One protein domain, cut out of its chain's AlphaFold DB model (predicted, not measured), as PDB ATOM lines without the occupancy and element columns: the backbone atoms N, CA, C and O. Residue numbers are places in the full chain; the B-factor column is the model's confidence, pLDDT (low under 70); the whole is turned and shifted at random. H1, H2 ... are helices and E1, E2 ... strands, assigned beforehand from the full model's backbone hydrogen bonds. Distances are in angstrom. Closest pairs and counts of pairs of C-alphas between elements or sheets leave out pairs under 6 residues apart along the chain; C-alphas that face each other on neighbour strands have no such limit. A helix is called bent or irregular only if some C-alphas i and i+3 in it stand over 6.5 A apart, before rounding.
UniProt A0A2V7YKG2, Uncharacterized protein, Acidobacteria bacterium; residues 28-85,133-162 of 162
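AT A GLANCE: This is residues 28 to 85 and 133 to 162 of the 162 residues of an uncharacterized protein of Acidobacteria bacterium (UniProt A0A2V7YKG2). A small antiparallel sheet of three strands, E1, E2 and E3, is covered on one face by the helix H2, and a second helix, H3, packs side by side with H2, away from the sheet. From the end of H3 the longest helix, H4, turns off at a corner as an arm whose residues 154 to 159 stick out free, while the short H1 lies by the last residues of H2. The printed part has 88 residues with four named helices and three named strands, in the order H1 E1 E2 E3 H2 H3 H4, and its class is mixed, helices and strands. The sheet runs E1 E2 E3. The whole is loose, with a radius of gyration of the C-alphas of 16.3 A, and flat, spanning 55 by 34 by 15 A.

HOW THE PARTS SIT: H1, residues 29 to 34, only just touches residues 79 to 81 of H2, residues 69 to 81, with 3 pairs of C-alphas within 8 A; the closest, those of Thr 34 and Pro 80, are 5.2 A apart. E1, residues 38 to 43, and E2, residues 46 to 51, form an antiparallel hairpin at 147 degrees, with N 41 and O 48 within hydrogen-bond range at 2.9 A. E2 and E3, residues 64 to 66, form another at 151 degrees, with N 47 and O 66 at 2.8 A. The three strands are a meander, each the antiparallel neighbour of the one before. H2 is on this sheet at a height of 8.8 A, over E2 and along the strands, at 14 degrees to E2 on the local plane; together they make two layers, a helix on one face of a sheet. H3, residues 133 to 141, touches H2 at a shallow tilt of 23 degrees, opposite ways; their closest C-alphas, of Ala 77 and Ser 134, are 4.2 A apart. H4, residues 143 to 159, and H3 only just touch, only at the corner, with 3 pairs of C-alphas within 8 A; the closest, those of Val 139 and Gln 147, are 6.4 A apart. Their tilt is steep, 62 degrees. In H1, H3 and H4 every O i to N i+4 pair is within hydrogen-bond range; in H2, 7 of 9 are.

IN THESE COORDINATES: H1 begins at C-alpha 29, (11.183, -5.031, 71.706), and is 8.8 A long. E1 measures 15.3 A, E2 16.3 A and E3 6.8 A. H2, 19.6 A, is irregular: C-alphas 77 and 80 are 7.0 A apart. H3 measures 12.3 A, and H4, 23.9 A, ends at C-alpha 159, (49.372, -28.660, 77.488).

THE WHOLE: The C-alphas farthest apart, of Gly 59 and Lys 162, are 55.8 A apart. Residues 86 to 132 are not printed, and C-alphas 85 and 133 are 19.0 A apart across this cut. The link from E2 to E3 is long, 12 residues. The mean pLDDT of the printed part is 86.5; residues 28 to 36 and 160 to 162 are under 70.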
ATOM      1  N   THR A  28      11.078  -9.469  73.846       53.78
ATOM      2  CA  THR A  28      11.014  -8.036  74.121       53.78
ATOM      3  C   THR A  28      11.348  -7.216  72.869       53.78
ATOM      4  O   THR A  28      12.132  -7.637  72.017       53.78
ATOM      5  N   SER A  29      10.828  -5.984  72.777       58.12
ATOM      6  CA  SER A  29      11.183  -5.031  71.706       58.12
ATOM      7  C   SER A  29      12.692  -4.765  71.637       58.12
ATOM      8  O   SER A  29      13.254  -4.609  70.559       58.12
ATOM      9  N   ARG A  30      13.367  -4.803  72.791       56.81
ATOM     10  CA  ARG A  30      14.822  -4.660  72.896       56.81
ATOM     11  C   ARG A  30      15.573  -5.875  72.345       56.81
ATOM     12  O   ARG A  30      16.640  -5.711  71.756       56.81
ATOM     13  N   GLU A  31      15.026  -7.081  72.489       56.78
ATOM     14  CA  GLU A  31      15.565  -8.276  71.838       56.78
ATOM     15  C   GLU A  31      15.448  -8.161  70.318       56.78
ATOM     16  O   GLU A  31      16.436  -8.382  69.624       56.78
ATOM     17  N   ALA A  32      14.306  -7.718  69.783       56.88
ATOM     18  CA  ALA A  32      14.155  -7.464  68.346       56.88
ATOM     19  C   ALA A  32      15.164  -6.407  67.850       56.88
ATOM     20  O   ALA A  32      15.809  -6.563  66.811       56.88
ATOM     21  N   GLU A  33      15.390  -5.358  68.642       58.94
ATOM     22  CA  GLU A  33      16.347  -4.296  68.333       58.94
ATOM     23  C   GLU A  33      17.826  -4.710  68.459       58.94
ATOM     24  O   GLU A  33      18.712  -3.983  68.016       58.94
ATOM     25  N   THR A  34      18.129  -5.873  69.016       63.72
ATOM     26  CA  THR A  34      19.513  -6.356  69.178       63.72
ATOM     27  C   THR A  34      19.734  -7.718  68.530       63.72
ATOM     28  O   THR A  34      20.852  -8.227  68.494       63.72
ATOM     29  N   SER A  35      18.679  -8.290  67.951       63.34
ATOM     30  CA  SER A  35      18.722  -9.538  67.210       63.34
ATOM     31  C   SER A  35      19.347  -9.327  65.840       63.34
ATOM     32  O   SER A  35      18.981  -8.409  65.108       63.34
ATOM     33  N   GLY A  36      20.270 -10.217  65.484       67.38
ATOM     34  CA  GLY A  36      20.845 -10.305  64.148       67.38
ATOM     35  C   GLY A  36      22.367 -10.161  64.117       67.38
ATOM     36  O   GLY A  36      22.993  -9.784  65.108       67.38
ATOM     37  N   PRO A  37      22.989 -10.499  62.979       79.88
ATOM     38  CA  PRO A  37      24.384 -10.170  62.745       79.88
ATOM     39  C   PRO A  37      24.536  -8.652  62.586       79.88
ATOM     40  O   PRO A  37      23.671  -7.992  62.012       79.88
ATOM     41  N   PHE A  38      25.656  -8.108  63.058       90.50
ATOM     42  CA  PHE A  38      26.008  -6.697  62.894       90.50
ATOM     43  C   PHE A  38      27.249  -6.562  62.026       90.50
ATOM     44  O   PHE A  38      28.137  -7.415  62.064       90.50
ATOM     45  N   THR A  39      27.334  -5.472  61.273       92.69
ATOM     46  CA  THR A  39      28.437  -5.196  60.350       92.69
ATOM     47  C   THR A  39      29.000  -3.803  60.570       92.69
ATOM     48  O   THR A  39      28.250  -2.858  60.811       92.69
ATOM     49  N   LEU A  40      30.322  -3.675  60.441       95.25
ATOM     50  CA  LEU A  40      31.014  -2.392  60.414       95.25
ATOM     51  C   LEU A  40      31.307  -1.983  58.970       95.25
ATOM     52  O   LEU A  40      31.895  -2.755  58.214       95.25
ATOM     53  N   VAL A  41      30.921  -0.762  58.608       95.00
ATOM     54  CA  VAL A  41      31.141  -0.182  57.278       95.00
ATOM     55  C   VAL A  41      31.861   1.152  57.427       95.00
ATOM     56  O   VAL A  41      31.492   1.970  58.268       95.00
ATOM     57  N   GLU A  42      32.887   1.399  56.615       94.62
ATOM     58  CA  GLU A  42      33.519   2.717  56.575       94.62
ATOM     59  C   GLU A  42      32.592   3.743  55.916       94.62
ATOM     60  O   GLU A  42      32.153   3.586  54.776       94.62
ATOM     61  N   GLN A  43      32.311   4.830  56.630       91.44
ATOM     62  CA  GLN A  43      31.464   5.916  56.168       91.44
ATOM     63  C   GLN A  43      32.012   7.251  56.669       91.44
ATOM     64  O   GLN A  43      32.113   7.493  57.869       91.44
ATOM     65  N   ARG A  44      32.345   8.153  55.734       89.00
ATOM     66  CA  ARG A  44      32.827   9.520  56.030       89.00
ATOM     67  C   ARG A  44      34.015   9.555  57.017       89.00
ATOM     68  O   ARG A  44      34.082  10.437  57.867       89.00
ATOM     69  N   GLY A  45      34.943   8.599  56.909       92.25
ATOM     70  CA  GLY A  45      36.121   8.506  57.787       92.25
ATOM     71  C   GLY A  45      35.837   7.961  59.193       92.25
ATOM     72  O   GLY A  45      36.674   8.100  60.082       92.25
ATOM     73  N   MET A  46      34.662   7.367  59.407       97.12
ATOM     74  CA  MET A  46      34.268   6.675  60.634       97.12
ATOM     75  C   MET A  46      33.818   5.248  60.313       97.12
ATOM     76  O   MET A  46      33.518   4.924  59.166       97.12
ATOM     77  N   LEU A  47      33.740   4.406  61.338       97.69
ATOM     78  CA  LEU A  47      33.175   3.065  61.272       97.69
ATOM     79  C   LEU A  47      31.731   3.104  61.758       97.69
ATOM     80  O   LEU A  47      31.467   3.405  62.922       97.69
ATOM     81  N   ALA A  48      30.813   2.811  60.851       97.25
ATOM     82  CA  ALA A  48      29.387   2.754  61.096       97.25
ATOM     83  C   ALA A  48      28.957   1.327  61.424       97.25
ATOM     84  O   ALA A  48      29.228   0.406  60.654       97.25
ATOM     85  N   LEU A  49      28.292   1.154  62.565       95.75
ATOM     86  CA  LEU A  49      27.685  -0.108  62.971       95.75
ATOM     87  C   LEU A  49      26.259  -0.182  62.433       95.75
ATOM     88  O   LEU A  49      25.427   0.664  62.753       95.75
ATOM     89  N   TYR A  50      25.987  -1.224  61.662       94.00
ATOM     90  CA  TYR A  50      24.684  -1.524  61.084       94.00
ATOM     91  C   TYR A  50      24.229  -2.914  61.500       94.00
ATOM     92  O   TYR A  50      25.054  -3.788  61.793       94.00
ATOM     93  N   ARG A  51      22.919  -3.151  61.459       90.38
ATOM     94  CA  ARG A  51      22.410  -4.520  61.336       90.38
ATOM     95  C   ARG A  51      22.756  -5.072  59.961       90.38
ATOM     96  O   ARG A  51      22.876  -4.322  59.001       90.38
ATOM     97  N   ALA A  52      22.817  -6.392  59.838       86.00
ATOM     98  CA  ALA A  52      23.140  -7.049  58.574       86.00
ATOM     99  C   ALA A  52      22.191  -6.711  57.404       86.00
ATOM    100  O   ALA A  52      22.574  -6.905  56.254       86.00
ATOM    101  N   TRP A  53      20.971  -6.236  57.677       86.06
ATOM    102  CA  TRP A  53      19.990  -5.836  56.657       86.06
ATOM    103  C   TRP A  53      19.854  -4.317  56.469       86.06
ATOM    104  O   TRP A  53      19.078  -3.894  55.618       86.06
ATOM    105  N   GLU A  54      20.574  -3.505  57.244       92.00
ATOM    106  CA  GLU A  54      20.586  -2.044  57.104       92.00
ATOM    107  C   GLU A  54      21.815  -1.605  56.303       92.00
ATOM    108  O   GLU A  54      22.872  -2.239  56.349       92.00
ATOM    109  N   SER A  55      21.713  -0.495  55.570       91.00
ATOM    110  CA  SER A  55      22.873   0.067  54.877       91.00
ATOM    111  C   SER A  55      22.766   1.563  54.598       91.00
ATOM    112  O   SER A  55      21.698   2.106  54.321       91.00
ATOM    113  N   ALA A  56      23.925   2.223  54.518       90.56
ATOM    114  CA  ALA A  56      24.006   3.608  54.058       90.56
ATOM    115  C   ALA A  56      23.454   3.796  52.630       90.56
ATOM    116  O   ALA A  56      22.908   4.852  52.318       90.56
ATOM    117  N   ALA A  57      23.590   2.784  51.764       89.31
ATOM    118  CA  ALA A  57      23.110   2.827  50.382       89.31
ATOM    119  C   ALA A  57      21.576   2.861  50.290       89.31
ATOM    120  O   ALA A  57      21.036   3.512  49.399       89.31
ATOM    121  N   ALA A  58      20.888   2.200  51.224       89.56
ATOM    122  CA  ALA A  58      19.434   2.246  51.359       89.56
ATOM    123  C   ALA A  58      18.935   3.495  52.114       89.56
ATOM    124  O   ALA A  58      17.733   3.744  52.165       89.56
ATOM    125  N   GLY A  59      19.848   4.315  52.652       92.12
ATOM    126  CA  GLY A  59      19.520   5.507  53.434       92.12
ATOM    127  C   GLY A  59      19.271   5.233  54.919       92.12
ATOM    128  O   GLY A  59      18.818   6.138  55.621       92.12
ATOM    129  N   ASP A  60      19.586   4.028  55.405       93.81
ATOM    130  CA  ASP A  60      19.384   3.666  56.806       93.81
ATOM    131  C   ASP A  60      20.373   4.408  57.724       93.81
ATOM    132  O   ASP A  60      21.568   4.539  57.399       93.81
ATOM    133  N   PRO A  61      19.918   4.887  58.897       94.06
ATOM    134  CA  PRO A  61      20.813   5.438  59.901       94.06
ATOM    135  C   PRO A  61      21.632   4.315  60.562       94.06
ATOM    136  O   PRO A  61      21.087   3.252  60.848       94.06
ATOM    137  N   PRO A  62      22.929   4.528  60.844       95.12
ATOM    138  CA  PRO A  62      23.706   3.561  61.607       95.12
ATOM    139  C   PRO A  62      23.270   3.537  63.074       95.12
ATOM    140  O   PRO A  62      22.877   4.562  63.634       95.12
ATOM    141  N   LEU A  63      23.436   2.387  63.725       93.19
ATOM    142  CA  LEU A  63      23.227   2.228  65.168       93.19
ATOM    143  C   LEU A  63      24.242   3.037  65.980       93.19
ATOM    144  O   LEU A  63      23.920   3.560  67.044       93.19
ATOM    145  N   ALA A  64      25.478   3.119  65.484       95.19
ATOM    146  CA  ALA A  64      26.561   3.869  66.105       95.19
ATOM    147  C   ALA A  64      27.652   4.227  65.084       95.19
ATOM    148  O   ALA A  64      27.801   3.569  64.055       95.19
ATOM    149  N   LEU A  65      28.437   5.261  65.394       97.12
ATOM    150  CA  LEU A  65      29.601   5.703  64.623       97.12
ATOM    151  C   LEU A  65      30.828   5.751  65.537       97.12
ATOM    152  O   LEU A  65      30.760   6.297  66.638       97.12
ATOM    153  N   PHE A  66      31.958   5.229  65.065       97.81
ATOM    154  CA  PHE A  66      33.205   5.167  65.826       97.81
ATOM    155  C   PHE A  66      34.388   5.696  65.016       97.81
ATOM    156  O   PHE A  66      34.513   5.424  63.826       97.81
ATOM    157  N   HIS A  67      35.309   6.397  65.676       97.50
ATOM    158  CA  HIS A  67      36.597   6.758  65.073       97.50
ATOM    159  C   HIS A  67      37.633   5.636  65.161       97.50
ATOM    160  O   HIS A  67      38.516   5.544  64.315       97.50
ATOM    161  N   GLN A  68      37.553   4.812  66.206       96.69
ATOM    162  CA  GLN A  68      38.536   3.773  66.500       96.69
ATOM    163  C   GLN A  68      37.949   2.405  66.192       96.69
ATOM    164  O   GLN A  68      36.816   2.100  66.579       96.69
ATOM    165  N   ARG A  69      38.739   1.579  65.511       95.94
ATOM    166  CA  ARG A  69      38.321   0.249  65.076       95.94
ATOM    167  C   ARG A  69      38.114  -0.694  66.245       95.94
ATOM    168  O   ARG A  69      37.146  -1.443  66.263       95.94
ATOM    169  N   GLU A  70      38.989  -0.618  67.230       96.12
ATOM    170  CA  GLU A  70      38.964  -1.430  68.438       96.12
ATOM    171  C   GLU A  70      37.651  -1.208  69.194       96.12
ATOM    172  O   GLU A  70      36.945  -2.164  69.508       96.12
ATOM    173  N   THR A  71      37.257   0.054  69.392       96.94
ATOM    174  CA  THR A  71      35.975   0.409  70.019       96.94
ATOM    175  C   THR A  71      34.789  -0.084  69.196       96.94
ATOM    176  O   THR A  71      33.853  -0.652  69.753       96.94
ATOM    177  N   ALA A  72      34.833   0.079  67.871       97.38
ATOM    178  CA  ALA A  72      33.766  -0.382  66.990       97.38
ATOM    179  C   ALA A  72      33.556  -1.904  67.088       97.38
ATOM    180  O   ALA A  72      32.419  -2.366  67.180       97.38
ATOM    181  N   LEU A  73      34.647  -2.677  67.134       96.88
ATOM    182  CA  LEU A  73      34.608  -4.130  67.295       96.88
ATOM    183  C   LEU A  73      34.037  -4.558  68.650       96.88
ATOM    184  O   LEU A  73      33.266  -5.512  68.701       96.88
ATOM    185  N   LEU A  74      34.372  -3.856  69.741       95.88
ATOM    186  CA  LEU A  74      33.795  -4.137  71.063       95.88
ATOM    187  C   LEU A  74      32.271  -3.979  71.045       95.88
ATOM    188  O   LEU A  74      31.549  -4.830  71.562       95.88
ATOM    189  N   PHE A  75      31.785  -2.914  70.408       95.38
ATOM    190  CA  PHE A  75      30.355  -2.659  70.275       95.38
ATOM    191  C   PHE A  75      29.686  -3.681  69.354       95.38
ATOM    192  O   PHE A  75      28.647  -4.219  69.723       95.38
ATOM    193  N   GLN A  76      30.304  -4.024  68.221       94.88
ATOM    194  CA  GLN A  76      29.814  -5.074  67.322       94.88
ATOM    195  C   GLN A  76      29.729  -6.443  68.021       94.88
ATOM    196  O   GLN A  76      28.761  -7.174  67.825       94.88
ATOM    197  N   ALA A  77      30.716  -6.783  68.858       93.81
ATOM    198  CA  ALA A  77      30.744  -8.033  69.614       93.81
ATOM    199  C   ALA A  77      29.639  -8.098  70.680       93.81
ATOM    200  O   ALA A  77      29.033  -9.157  70.871       93.81
ATOM    201  N   LEU A  78      29.405  -6.977  71.372       92.31
ATOM    202  CA  LEU A  78      28.473  -6.867  72.492       92.31
ATOM    203  C   LEU A  78      27.016  -6.707  72.051       92.31
ATOM    204  O   LEU A  78      26.132  -7.210  72.737       92.31
ATOM    205  N   TRP A  79      26.752  -6.014  70.939       90.44
ATOM    206  CA  TRP A  79      25.394  -5.627  70.535       90.44
ATOM    207  C   TRP A  79      24.380  -6.780  70.527       90.44
ATOM    208  O   TRP A  79      23.306  -6.594  71.099       90.44
ATOM    209  N   PRO A  80      24.715  -7.984  70.009       86.19
ATOM    210  CA  PRO A  80      23.823  -9.144  70.056       86.19
ATOM    211  C   PRO A  80      23.374  -9.582  71.459       86.19
ATOM    212  O   PRO A  80      22.410 -10.338  71.579       86.19
ATOM    213  N   ALA A  81      24.077  -9.154  72.512       86.12
ATOM    214  CA  ALA A  81      23.755  -9.464  73.900       86.12
ATOM    215  C   ALA A  81      22.772  -8.462  74.526       86.12
ATOM    216  O   ALA A  81      22.094  -8.803  75.488       86.12
ATOM    217  N   LEU A  82      22.687  -7.225  74.015       83.50
ATOM    218  CA  LEU A  82      22.086  -6.091  74.732       83.50
ATOM    219  C   LEU A  82      20.564  -6.167  74.932       83.50
ATOM    220  O   LEU A  82      20.034  -5.331  75.663       83.50
ATOM    221  N   GLY A  83      19.866  -7.127  74.330       71.19
ATOM    222  CA  GLY A  83      18.435  -7.371  74.538       71.19
ATOM    223  C   GLY A  83      18.077  -8.836  74.760       71.19
ATOM    224  O   GLY A  83      16.900  -9.171  74.731       71.19
ATOM    225  N   ARG A  84      19.065  -9.709  74.979       73.31
ATOM    226  CA  ARG A  84      18.798 -11.101  75.344       73.31
ATOM    227  C   ARG A  84      18.334 -11.183  76.789       73.31
ATOM    228  O   ARG A  84      18.701 -10.352  77.615       73.31
ATOM    229  N   HIS A  85      17.550 -12.211  77.097       73.31
ATOM    230  CA  HIS A  85      17.240 -12.534  78.482       73.31
ATOM    231  C   HIS A  85      18.518 -12.777  79.284       73.31
ATOM    232  O   HIS A  85      19.417 -13.506  78.843       73.31
ATOM    233  N   HIS A 133      31.483 -15.912  67.064       87.75
ATOM    234  CA  HIS A 133      31.649 -14.674  66.306       87.75
ATOM    235  C   HIS A 133      31.961 -13.476  67.216       87.75
ATOM    236  O   HIS A 133      32.962 -12.796  67.008       87.75
ATOM    237  N   SER A 134      31.173 -13.257  68.273       91.50
ATOM    238  CA  SER A 134      31.436 -12.190  69.243       91.50
ATOM    239  C   SER A 134      32.763 -12.384  69.979       91.50
ATOM    240  O   SER A 134      33.489 -11.416  70.196       91.50
ATOM    241  N   LEU A 135      33.122 -13.626  70.324       90.75
ATOM    242  CA  LEU A 135      34.422 -13.926  70.922       90.75
ATOM    243  C   LEU A 135      35.571 -13.597  69.964       90.75
ATOM    244  O   LEU A 135      36.568 -13.020  70.390       90.75
ATOM    245  N   ALA A 136      35.434 -13.928  68.677       92.12
ATOM    246  CA  ALA A 136      36.431 -13.600  67.666       92.12
ATOM    247  C   ALA A 136      36.605 -12.082  67.524       92.12
ATOM    248  O   ALA A 136      37.737 -11.613  67.558       92.12
ATOM    249  N   LEU A 137      35.509 -11.318  67.467       94.56
ATOM    250  CA  LEU A 137      35.546  -9.852  67.427       94.56
ATOM    251  C   LEU A 137      36.211  -9.254  68.677       94.56
ATOM    252  O   LEU A 137      37.012  -8.330  68.562       94.56
ATOM    253  N   LEU A 138      35.946  -9.805  69.868       94.69
ATOM    254  CA  LEU A 138      36.606  -9.388  71.111       94.69
ATOM    255  C   LEU A 138      38.120  -9.658  71.075       94.69
ATOM    256  O   LEU A 138      38.925  -8.797  71.430       94.69
ATOM    257  N   VAL A 139      38.517 -10.858  70.646       93.69
ATOM    258  CA  VAL A 139      39.927 -11.255  70.513       93.69
ATOM    259  C   VAL A 139      40.627 -10.422  69.435       93.69
ATOM    260  O   VAL A 139      41.797 -10.065  69.581       93.69
ATOM    261  N   GLU A 140      39.916 -10.069  68.370       93.94
ATOM    262  CA  GLU A 140      40.391  -9.163  67.335       93.94
ATOM    263  C   GLU A 140      40.610  -7.747  67.877       93.94
ATOM    264  O   GLU A 140      41.693  -7.190  67.696       93.94
ATOM    265  N   ALA A 141      39.633  -7.204  68.609       95.88
ATOM    266  CA  ALA A 141      39.709  -5.887  69.237       95.88
ATOM    267  C   ALA A 141      40.881  -5.772  70.224       95.88
ATOM    268  O   ALA A 141      41.472  -4.705  70.364       95.88
ATOM    269  N   ALA A 142      41.253  -6.875  70.881       94.00
ATOM    270  CA  ALA A 142      42.395  -6.925  71.791       94.00
ATOM    271  C   ALA A 142      43.758  -6.771  71.078       94.00
ATOM    272  O   ALA A 142      44.770  -6.466  71.716       94.00
ATOM    273  N   GLY A 143      43.801  -6.982  69.759       92.31
ATOM    274  CA  GLY A 143      44.991  -6.813  68.937       92.31
ATOM    275  C   GLY A 143      46.022  -7.951  69.043       92.31
ATOM    276  O   GLY A 143      45.943  -8.845  69.894       92.31
ATOM    277  N   PRO A 144      47.050  -7.932  68.173       90.75
ATOM    278  CA  PRO A 144      47.947  -9.070  67.957       90.75
ATOM    279  C   PRO A 144      48.809  -9.428  69.177       90.75
ATOM    280  O   PRO A 144      49.151 -10.595  69.378       90.75
ATOM    281  N   THR A 145      49.176  -8.447  70.005       94.31
ATOM    282  CA  THR A 145      49.957  -8.692  71.229       94.31
ATOM    283  C   THR A 145      49.132  -9.466  72.254       94.31
ATOM    284  O   THR A 145      49.587 -10.495  72.754       94.31
ATOM    285  N   ALA A 146      47.898  -9.027  72.520       92.38
ATOM    286  CA  ALA A 146      47.002  -9.723  73.436       92.38
ATOM    287  C   ALA A 146      46.672 -11.130  72.925       92.38
ATOM    288  O   ALA A 146      46.766 -12.082  73.691       92.38
ATOM    289  N   GLN A 147      46.405 -11.291  71.626       91.06
ATOM    290  CA  GLN A 147      46.168 -12.599  71.000       91.06
ATOM    291  C   GLN A 147      47.312 -13.588  71.241       91.06
ATOM    292  O   GLN A 147      47.078 -14.719  71.669       91.06
ATOM    293  N   LYS A 148      48.564 -13.159  71.031       88.88
ATOM    294  CA  LYS A 148      49.753 -13.986  71.301       88.88
ATOM    295  C   LYS A 148      49.839 -14.397  72.771       88.88
ATOM    296  O   LYS A 148      50.132 -15.554  73.072       88.88
ATOM    297  N   HIS A 149      49.585 -13.466  73.691       91.12
ATOM    298  CA  HIS A 149      49.609 -13.753  75.126       91.12
ATOM    299  C   HIS A 149      48.475 -14.685  75.556       91.12
ATOM    300  O   HIS A 149      48.730 -15.630  76.298       91.12
ATOM    301  N   VAL A 150      47.258 -14.470  75.053       89.25
ATOM    302  CA  VAL A 150      46.111 -15.359  75.269       89.25
ATOM    303  C   VAL A 150      46.442 -16.766  74.777       89.25
ATOM    304  O   VAL A 150      46.288 -17.717  75.538       89.25
ATOM    305  N   GLY A 151      46.993 -16.901  73.566       85.88
ATOM    306  CA  GLY A 151      47.430 -18.188  73.023       85.88
ATOM    307  C   GLY A 151      48.449 -18.897  73.920       85.88
ATOM    308  O   GLY A 151      48.284 -20.078  74.213       85.88
ATOM    309  N   ARG A 152      49.454 -18.174  74.437       89.44
ATOM    310  CA  ARG A 152      50.433 -18.729  75.390       89.44
ATOM    311  C   ARG A 152      49.777 -19.187  76.694       89.44
ATOM    312  O   ARG A 152      50.071 -20.280  77.164       89.44
ATOM    313  N   LEU A 153      48.905 -18.365  77.278       84.50
ATOM    314  CA  LEU A 153      48.218 -18.683  78.535       84.50
ATOM    315  C   LEU A 153      47.305 -19.905  78.388       84.50
ATOM    316  O   LEU A 153      47.278 -20.760  79.269       84.50
ATOM    317  N   LEU A 154      46.569 -19.998  77.278       86.00
ATOM    318  CA  LEU A 154      45.731 -21.157  76.972       86.00
ATOM    319  C   LEU A 154      46.585 -22.400  76.707       86.00
ATOM    320  O   LEU A 154      46.290 -23.457  77.258       86.00
ATOM    321  N   GLY A 155      47.669 -22.258  75.941       82.75
ATOM    322  CA  GLY A 155      48.625 -23.330  75.670       82.75
ATOM    323  C   GLY A 155      49.206 -23.925  76.951       82.75
ATOM    324  O   GLY A 155      49.098 -25.128  77.151       82.75
ATOM    325  N   ALA A 156      49.717 -23.091  77.862       85.25
ATOM    326  CA  ALA A 156      50.253 -23.544  79.149       85.25
ATOM    327  C   ALA A 156      49.206 -24.312  79.982       85.25
ATOM    328  O   ALA A 156      49.497 -25.366  80.544       85.25
ATOM    329  N   ARG A 157      47.955 -23.828  80.012       80.69
ATOM    330  CA  ARG A 157      46.853 -24.469  80.752       80.69
ATOM    331  C   ARG A 157      46.431 -25.816  80.162       80.69
ATOM    332  O   ARG A 157      46.110 -26.721  80.924       80.69
ATOM    333  N   VAL A 158      46.388 -25.931  78.836       80.69
ATOM    334  CA  VAL A 158      45.902 -27.136  78.138       80.69
ATOM    335  C   VAL A 158      46.998 -28.190  77.998       80.69
ATOM    336  O   VAL A 158      46.719 -29.378  78.126       80.69
ATOM    337  N   LEU A 159      48.239 -27.769  77.753       80.12
ATOM    338  CA  LEU A 159      49.372 -28.660  77.488       80.12
ATOM    339  C   LEU A 159      50.182 -29.001  78.749       80.12
ATOM    340  O   LEU A 159      51.071 -29.844  78.688       80.12
ATOM    341  N   GLY A 160      49.853 -28.403  79.899       62.22
ATOM    342  CA  GLY A 160      50.401 -28.796  81.198       62.22
ATOM    343  C   GLY A 160      51.821 -28.305  81.485       62.22
ATOM    344  O   GLY A 160      52.460 -28.829  82.397       62.22
ATOM    345  N   GLU A 161      52.316 -27.302  80.759       56.88
ATOM    346  CA  GLU A 161      53.570 -26.632  81.115       56.88
ATOM    347  C   GLU A 161      53.320 -25.726  82.331       56.88
ATOM    348  O   GLU A 161      52.777 -24.626  82.211       56.88
ATOM    349  N   LYS A 162      53.646 -26.251  83.519       51.41
ATOM    350  CA  LYS A 162      53.759 -25.483  84.766       51.41
ATOM    351  C   LYS A 162      55.004 -24.609  84.758       51.41
ATOM    352  O   LYS A 162      56.074 -25.131  84.377       51.41
TER     353      LYS A 162